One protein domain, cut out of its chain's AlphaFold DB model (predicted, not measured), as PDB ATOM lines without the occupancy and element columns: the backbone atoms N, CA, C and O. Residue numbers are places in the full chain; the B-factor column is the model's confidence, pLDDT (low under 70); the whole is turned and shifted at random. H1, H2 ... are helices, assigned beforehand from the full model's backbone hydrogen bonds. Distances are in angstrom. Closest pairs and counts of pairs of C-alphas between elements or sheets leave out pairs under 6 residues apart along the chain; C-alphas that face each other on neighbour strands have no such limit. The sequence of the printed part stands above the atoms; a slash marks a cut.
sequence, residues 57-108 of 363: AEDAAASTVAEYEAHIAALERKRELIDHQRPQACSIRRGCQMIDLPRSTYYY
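This is residues 57 to 108 of the 363 residues of the protein "Integrase catalytic domain-containing protein" of Sorghum bicolor (UniProt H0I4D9). One long helix, H1, makes the length of the model, and the chain then folds back so that two short helices, H2 and H3, form a small head beside its last turns. Residues 57 to 74 of H1 stick out free from this head. The printed part has 52 residues with three named helices in the order H1, H2, H3 and no named strand: all helix. It is loose, with a radius of gyration of the C-alphas of 14.3 A, and a rod spanning 50 by 17 by 16 A.

H1, residues 57 to 84, and H2, residues 92 to 98, only just touch, with 3 pairs of C-alphas within 8 A, through residue 82 of H1 alone; the closest C-alphas are those of Ile 82 and Gly 95, 6.2 A apart. They run opposite ways at a steep tilt of 61 degrees. H3, residues 103 to 107, only just touches H2, only at the corner, the closest C-alphas being those of Cys 96 and Arg 103, 6.2 A apart. H1 and H3 are close but not clearly touching, with C-alphas 79 and 106 the closest at 5.9 A. In H1, H2 and H3 every O i to N i+4 pair is within hydrogen-bond range.

H1 begins at C-alpha 57 (-105.977, 158.742, -76.196) and measures 41.2 A to C-alpha 84 (-98.779, 198.469, -84.637). H2 measures 9.9 A and H3 6.6 A, ending at C-alpha 107 (-107.022, 193.536, -73.017).

The two C-alphas farthest apart, those of Ala 57 and Ala 89, are 49.8 A apart. The printed part has no cut; the link H1 to H2 is short and H2 to H3 tight. Confidence is low, under 70, in residues 57 to 67.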
ATOM      1  N   ALA A  57    -105.787 157.627 -77.125       56.09
ATOM      2  CA  ALA A  57    -105.977 158.742 -76.196       56.09
ATOM      3  C   ALA A  57    -104.749 159.671 -76.073       56.09
ATOM      4  O   ALA A  57    -104.914 160.865 -75.814       56.09
ATOM      5  N   GLU A  58    -103.528 159.152 -76.275       52.31
ATOM      6  CA  GLU A  58    -102.291 159.956 -76.240       52.31
ATOM      7  C   GLU A  58    -102.197 160.899 -77.462       52.31
ATOM      8  O   GLU A  58    -101.886 162.082 -77.303       52.31
ATOM      9  N   ASP A  59    -102.528 160.410 -78.664       51.28
ATOM     10  CA  ASP A  59    -102.472 161.201 -79.907       51.28
ATOM     11  C   ASP A  59    -103.591 162.260 -79.957       51.28
ATOM     12  O   ASP A  59    -103.351 163.398 -80.371       51.28
ATOM     13  N   ALA A  60    -104.792 161.942 -79.453       54.75
ATOM     14  CA  ALA A  60    -105.886 162.911 -79.337       54.75
ATOM     15  C   ALA A  60    -105.520 164.102 -78.425       54.75
ATOM     16  O   ALA A  60    -105.800 165.257 -78.760       54.75
ATOM     17  N   ALA A  61    -104.845 163.843 -77.297       52.22
ATOM     18  CA  ALA A  61    -104.376 164.896 -76.398       52.22
ATOM     19  C   ALA A  61    -103.281 165.765 -77.046       52.22
ATOM     20  O   ALA A  61    -103.319 166.989 -76.917       52.22
ATOM     21  N   ALA A  62    -102.345 165.158 -77.784       53.06
ATOM     22  CA  ALA A  62    -101.274 165.880 -78.469       53.06
ATOM     23  C   ALA A  62    -101.791 166.784 -79.609       53.06
ATOM     24  O   ALA A  62    -101.381 167.943 -79.689       53.06
ATOM     25  N   SER A  63    -102.729 166.301 -80.441       60.28
ATOM     26  CA  SER A  63    -103.369 167.124 -81.490       60.28
ATOM     27  C   SER A  63    -104.096 168.326 -80.887       60.28
ATOM     28  O   SER A  63    -103.892 169.462 -81.315       60.28
ATOM     29  N   THR A  64    -104.860 168.090 -79.814       58.31
ATOM     30  CA  THR A  64    -105.600 169.137 -79.096       58.31
ATOM     31  C   THR A  64    -104.680 170.267 -78.614       58.31
ATOM     32  O   THR A  64    -105.017 171.440 -78.758       58.31
ATOM     33  N   VAL A  65    -103.501 169.945 -78.063       62.78
ATOM     34  CA  VAL A  65    -102.534 170.961 -77.607       62.78
ATOM     35  C   VAL A  65    -101.990 171.782 -78.781       62.78
ATOM     36  O   VAL A  65    -101.986 173.010 -78.700       62.78
ATOM     37  N   ALA A  66    -101.605 171.137 -79.885       66.88
ATOM     38  CA  ALA A  66    -101.073 171.830 -81.062       66.88
ATOM     39  C   ALA A  66    -102.105 172.778 -81.710       66.88
ATOM     40  O   ALA A  66    -101.765 173.879 -82.148       66.88
ATOM     41  N   GLU A  67    -103.383 172.385 -81.727       67.81
ATOM     42  CA  GLU A  67    -104.494 173.230 -82.183       67.81
ATOM     43  C   GLU A  67    -104.679 174.470 -81.291       67.81
ATOM     44  O   GLU A  67    -104.849 175.583 -81.804       67.81
ATOM     45  N   TYR A  68    -104.579 174.320 -79.963       70.31
ATOM     46  CA  TYR A  68    -104.626 175.454 -79.034       70.31
ATOM     47  C   TYR A  68    -103.425 176.399 -79.192       70.31
ATOM     48  O   TYR A  68    -103.621 177.616 -79.208       70.31
ATOM     49  N   GLU A  69    -102.206 175.881 -79.355       73.69
ATOM     50  CA  GLU A  69    -101.005 176.700 -79.587       73.69
ATOM     51  C   GLU A  69    -101.114 177.516 -80.885       73.69
ATOM     52  O   GLU A  69    -100.892 178.731 -80.885       73.69
ATOM     53  N   ALA A  70    -101.552 176.886 -81.981       76.50
ATOM     54  CA  ALA A  70    -101.788 177.567 -83.252       76.50
ATOM     55  C   ALA A  70    -102.876 178.656 -83.144       76.50
ATOM     56  O   ALA A  70    -102.746 179.729 -83.747       76.50
ATOM     57  N   HIS A  71    -103.928 178.411 -82.354       80.31
ATOM     58  CA  HIS A  71    -104.980 179.389 -82.086       80.31
ATOM     59  C   HIS A  71    -104.464 180.587 -81.272       80.31
ATOM     60  O   HIS A  71    -104.729 181.733 -81.642       80.31
ATOM     61  N   ILE A  72    -103.676 180.352 -80.217       80.69
ATOM     62  CA  ILE A  72    -103.057 181.411 -79.402       80.69
ATOM     63  C   ILE A  72    -102.153 182.291 -80.275       80.69
ATOM     64  O   ILE A  72    -102.364 183.502 -80.339       80.69
ATOM     65  N   ALA A  73    -101.251 181.690 -81.057       83.06
ATOM     66  CA  ALA A  73    -100.365 182.423 -81.964       83.06
ATOM     67  C   ALA A  73    -101.121 183.200 -83.065       83.06
ATOM     68  O   ALA A  73    -100.616 184.179 -83.620       83.06
ATOM     69  N   ALA A  74    -102.339 182.788 -83.440       85.69
ATOM     70  CA  ALA A  74    -103.202 183.565 -84.333       85.69
ATOM     71  C   ALA A  74    -103.837 184.781 -83.629       85.69
ATOM     72  O   ALA A  74    -103.921 185.857 -84.226       85.69
ATOM     73  N   LEU A  75    -104.249 184.640 -82.365       86.94
ATOM     74  CA  LEU A  75    -104.788 185.739 -81.557       86.94
ATOM     75  C   LEU A  75    -103.718 186.783 -81.199       86.94
ATOM     76  O   LEU A  75    -104.010 187.979 -81.224       86.94
ATOM     77  N   GLU A  76    -102.486 186.354 -80.922       84.38
ATOM     78  CA  GLU A  76    -101.346 187.245 -80.658       84.38
ATOM     79  C   GLU A  76    -101.007 188.095 -81.887       84.38
ATOM     80  O   GLU A  76    -101.011 189.321 -81.794       84.38
ATOM     81  N   ARG A  77    -100.885 187.485 -83.074       86.81
ATOM     82  CA  ARG A  77    -100.724 188.233 -84.335       86.81
ATOM     83  C   ARG A  77    -101.874 189.217 -84.584       86.81
ATOM     84  O   ARG A  77    -101.639 190.356 -84.977       86.81
ATOM     85  N   LYS A  78    -103.130 188.828 -84.311       89.12
ATOM     86  CA  LYS A  78    -104.277 189.759 -84.386       89.12
ATOM     87  C   LYS A  78    -104.125 190.944 -83.423       89.12
ATOM     88  O   LYS A  78    -104.506 192.054 -83.781       89.12
ATOM     89  N   ARG A  79    -103.572 190.743 -82.225       88.62
ATOM     90  CA  ARG A  79    -103.304 191.816 -81.256       88.62
ATOM     91  C   ARG A  79    -102.197 192.758 -81.736       88.62
ATOM     92  O   ARG A  79    -102.417 193.965 -81.742       88.62
ATOM     93  N   GLU A  80    -101.079 192.225 -82.223       88.12
ATOM     94  CA  GLU A  80     -99.972 193.015 -82.789       88.12
ATOM     95  C   GLU A  80    -100.431 193.910 -83.952       88.12
ATOM     96  O   GLU A  80    -100.034 195.071 -84.042       88.12
ATOM     97  N   LEU A  81    -101.339 193.421 -84.807       88.56
ATOM     98  CA  LEU A  81    -101.961 194.232 -85.864       88.56
ATOM     99  C   LEU A  81    -102.751 195.433 -85.300       88.56
ATOM    100  O   LEU A  81    -102.712 196.520 -85.880       88.56
ATOM    101  N   ILE A  82    -103.436 195.277 -84.160       89.31
ATOM    102  CA  ILE A  82    -104.159 196.373 -83.483       89.31
ATOM    103  C   ILE A  82    -103.209 197.383 -82.832       89.31
ATOM    104  O   ILE A  82    -103.528 198.576 -82.803       89.31
ATOM    105  N   ASP A  83    -102.071 196.919 -82.321       87.06
ATOM    106  CA  ASP A  83    -101.092 197.757 -81.626       87.06
ATOM    107  C   ASP A  83    -100.178 198.520 -82.600       87.06
ATOM    108  O   ASP A  83     -99.909 199.702 -82.380       87.06
ATOM    109  N   HIS A  84     -99.764 197.898 -83.710       87.19
ATOM    110  CA  HIS A  84     -98.779 198.469 -84.637       87.19
ATOM    111  C   HIS A  84     -99.350 198.983 -85.966       87.19
ATOM    112  O   HIS A  84     -98.783 199.914 -86.536       87.19
ATOM    113  N   GLN A  85    -100.439 198.402 -86.481       87.06
ATOM    114  CA  GLN A  85    -100.929 198.690 -87.845       87.06
ATOM    115  C   GLN A  85    -102.296 199.388 -87.886       87.06
ATOM    116  O   GLN A  85    -102.720 199.885 -88.931       87.06
ATOM    117  N   ARG A  86    -102.993 199.489 -86.749       89.19
ATOM    118  CA  ARG A  86    -104.250 200.237 -86.640       89.19
ATOM    119  C   ARG A  86    -104.005 201.746 -86.818       89.19
ATOM    120  O   ARG A  86    -103.271 202.331 -86.021       89.19
ATOM    121  N   PRO A  87    -104.718 202.437 -87.732       87.44
ATOM    122  CA  PRO A  87    -104.677 203.896 -87.817       87.44
ATOM    123  C   PRO A  87    -105.013 204.549 -86.471       87.44
ATOM    124  O   PRO A  87    -105.970 204.137 -85.799       87.44
ATOM    125  N   GLN A  88    -104.265 205.585 -86.072       79.62
ATOM    126  CA  GLN A  88    -104.422 206.207 -84.746       79.62
ATOM    127  C   GLN A  88    -105.875 206.634 -84.470       79.62
ATOM    128  O   GLN A  88    -106.400 206.330 -83.396       79.62
ATOM    129  N   ALA A  89    -106.564 207.171 -85.482       86.44
ATOM    130  CA  ALA A  89    -107.963 207.607 -85.443       86.44
ATOM    131  C   ALA A  89    -109.043 206.502 -85.254       86.44
ATOM    132  O   ALA A  89    -110.223 206.830 -85.205       86.44
ATOM    133  N   CYS A  90    -108.706 205.203 -85.182       87.19
ATOM    134  CA  CYS A  90    -109.663 204.110 -85.458       87.19
ATOM    135  C   CYS A  90    -110.928 203.997 -84.556       87.19
ATOM    136  O   CYS A  90    -112.035 204.116 -85.076       87.19
ATOM    137  N   SER A  91    -110.923 203.737 -83.240       89.88
ATOM    138  CA  SER A  91    -109.866 203.369 -82.277       89.88
ATOM    139  C   SER A  91    -109.862 201.847 -81.963       89.88
ATOM    140  O   SER A  91    -110.413 201.069 -82.738       89.88
ATOM    141  N   ILE A  92    -109.267 201.391 -80.840       89.00
ATOM    142  CA  ILE A  92    -109.108 199.959 -80.458       89.00
ATOM    143  C   ILE A  92    -110.401 199.142 -80.633       89.00
ATOM    144  O   ILE A  92    -110.375 198.094 -81.267       89.00
ATOM    145  N   ARG A  93    -111.549 199.634 -80.134       89.00
ATOM    146  CA  ARG A  93    -112.848 198.936 -80.264       89.00
ATOM    147  C   ARG A  93    -113.195 198.642 -81.726       89.00
ATOM    148  O   ARG A  93    -113.644 197.540 -82.022       89.00
ATOM    149  N   ARG A  94    -112.998 199.622 -82.612       88.12
ATOM    150  CA  ARG A  94    -113.309 199.506 -84.040       88.12
ATOM    151  C   ARG A  94    -112.296 198.606 -84.745       88.12
ATOM    152  O   ARG A  94    -112.704 197.751 -85.518       88.12
ATOM    153  N   GLY A  95    -111.012 198.724 -84.406       90.12
ATOM    154  CA  GLY A  95    -109.967 197.829 -84.906       90.12
ATOM    155  C   GLY A  95    -110.263 196.359 -84.587       90.12
ATOM    156  O   GLY A  95    -110.308 195.542 -85.499       90.12
ATOM    157  N   CYS A  96    -110.560 196.037 -83.321       91.56
ATOM    158  CA  CYS A  96    -110.936 194.683 -82.890       91.56
ATOM    159  C   CYS A  96    -112.127 194.119 -83.692       91.56
ATOM    160  O   CYS A  96    -112.107 192.954 -84.075       91.56
ATOM    161  N   GLN A  97    -113.139 194.947 -83.985       90.75
ATOM    162  CA  GLN A  97    -114.287 194.548 -84.812       90.75
ATOM    163  C   GLN A  97    -113.910 194.289 -86.279       90.75
ATOM    164  O   GLN A  97    -114.480 193.397 -86.893       90.75
ATOM    165  N   MET A  98    -112.958 195.040 -86.844       89.75
ATOM    166  CA  MET A  98    -112.559 194.910 -88.253       89.75
ATOM    167  C   MET A  98    -111.745 193.643 -88.553       89.75
ATOM    168  O   MET A  98    -111.717 193.217 -89.703       89.75
ATOM    169  N   ILE A  99    -111.100 193.041 -87.548       89.75
ATOM    170  CA  ILE A  99    -110.283 191.821 -87.701       89.75
ATOM    171  C   ILE A  99    -110.869 190.593 -86.988       89.75
ATOM    172  O   ILE A  99    -110.186 189.577 -86.847       89.75
ATOM    173  N   ASP A 100    -112.105 190.697 -86.495       90.12
ATOM    174  CA  ASP A 100    -112.777 189.683 -85.677       90.12
ATOM    175  C   ASP A 100    -111.907 189.189 -84.500       90.12
ATOM    176  O   ASP A 100    -111.493 188.029 -84.410       90.12
ATOM    177  N   LEU A 101    -111.532 190.126 -83.623       90.69
ATOM    178  CA  LEU A 101    -110.836 189.861 -82.365       90.69
ATOM    179  C   LEU A 101    -111.747 190.271 -81.195       90.69
ATOM    180  O   LEU A 101    -112.071 191.457 -81.069       90.69
ATOM    181  N   PRO A 102    -112.136 189.353 -80.289       90.69
ATOM    182  CA  PRO A 102    -112.888 189.719 -79.096       90.69
ATOM    183  C   PRO A 102    -112.138 190.759 -78.256       90.69
ATOM    184  O   PRO A 102    -110.949 190.617 -77.961       90.69
ATOM    185  N   ARG A 103    -112.841 191.817 -77.827       87.88
ATOM    186  CA  ARG A 103    -112.235 192.919 -77.057       87.88
ATOM    187  C   ARG A 103    -111.563 192.420 -75.770       87.88
ATOM    188  O   ARG A 103    -110.524 192.946 -75.392       87.88
ATOM    189  N   SER A 104    -112.129 191.402 -75.122       84.75
ATOM    190  CA  SER A 104    -111.549 190.735 -73.949       84.75
ATOM    191  C   SER A 104    -110.155 190.166 -74.218       84.75
ATOM    192  O   SER A 104    -109.273 190.349 -73.387       84.75
ATOM    193  N   THR A 105    -109.933 189.546 -75.380       86.25
ATOM    194  CA  THR A 105    -108.639 188.972 -75.781       86.25
ATOM    195  C   THR A 105    -107.570 190.047 -75.965       86.25
ATOM    196  O   THR A 105    -106.438 189.862 -75.535       86.25
ATOM    197  N   TYR A 106    -107.928 191.206 -76.528       86.38
ATOM    198  CA  TYR A 106    -106.988 192.322 -76.686       86.38
ATOM    199  C   TYR A 106    -106.495 192.885 -75.336       86.38
ATOM    200  O   TYR A 106    -105.304 193.132 -75.162       86.38
ATOM    201  N   TYR A 107    -107.395 193.061 -74.360       85.94
ATOM    202  CA  TYR A 107    -107.022 193.536 -73.017       85.94
ATOM    203  C   TYR A 107    -106.507 192.429 -72.088       85.94
ATOM    204  O   TYR A 107    -106.047 192.734 -70.988       85.94
ATOM    205  N   TYR A 108    -106.568 191.157 -72.495       81.62
ATOM    206  CA  TYR A 108    -106.031 190.062 -71.700       81.62
ATOM    207  C   TYR A 108    -104.513 190.215 -71.581       81.62
ATOM    208  O   TYR A 108    -103.778 190.158 -72.566       81.62
TER     209      TYR A 108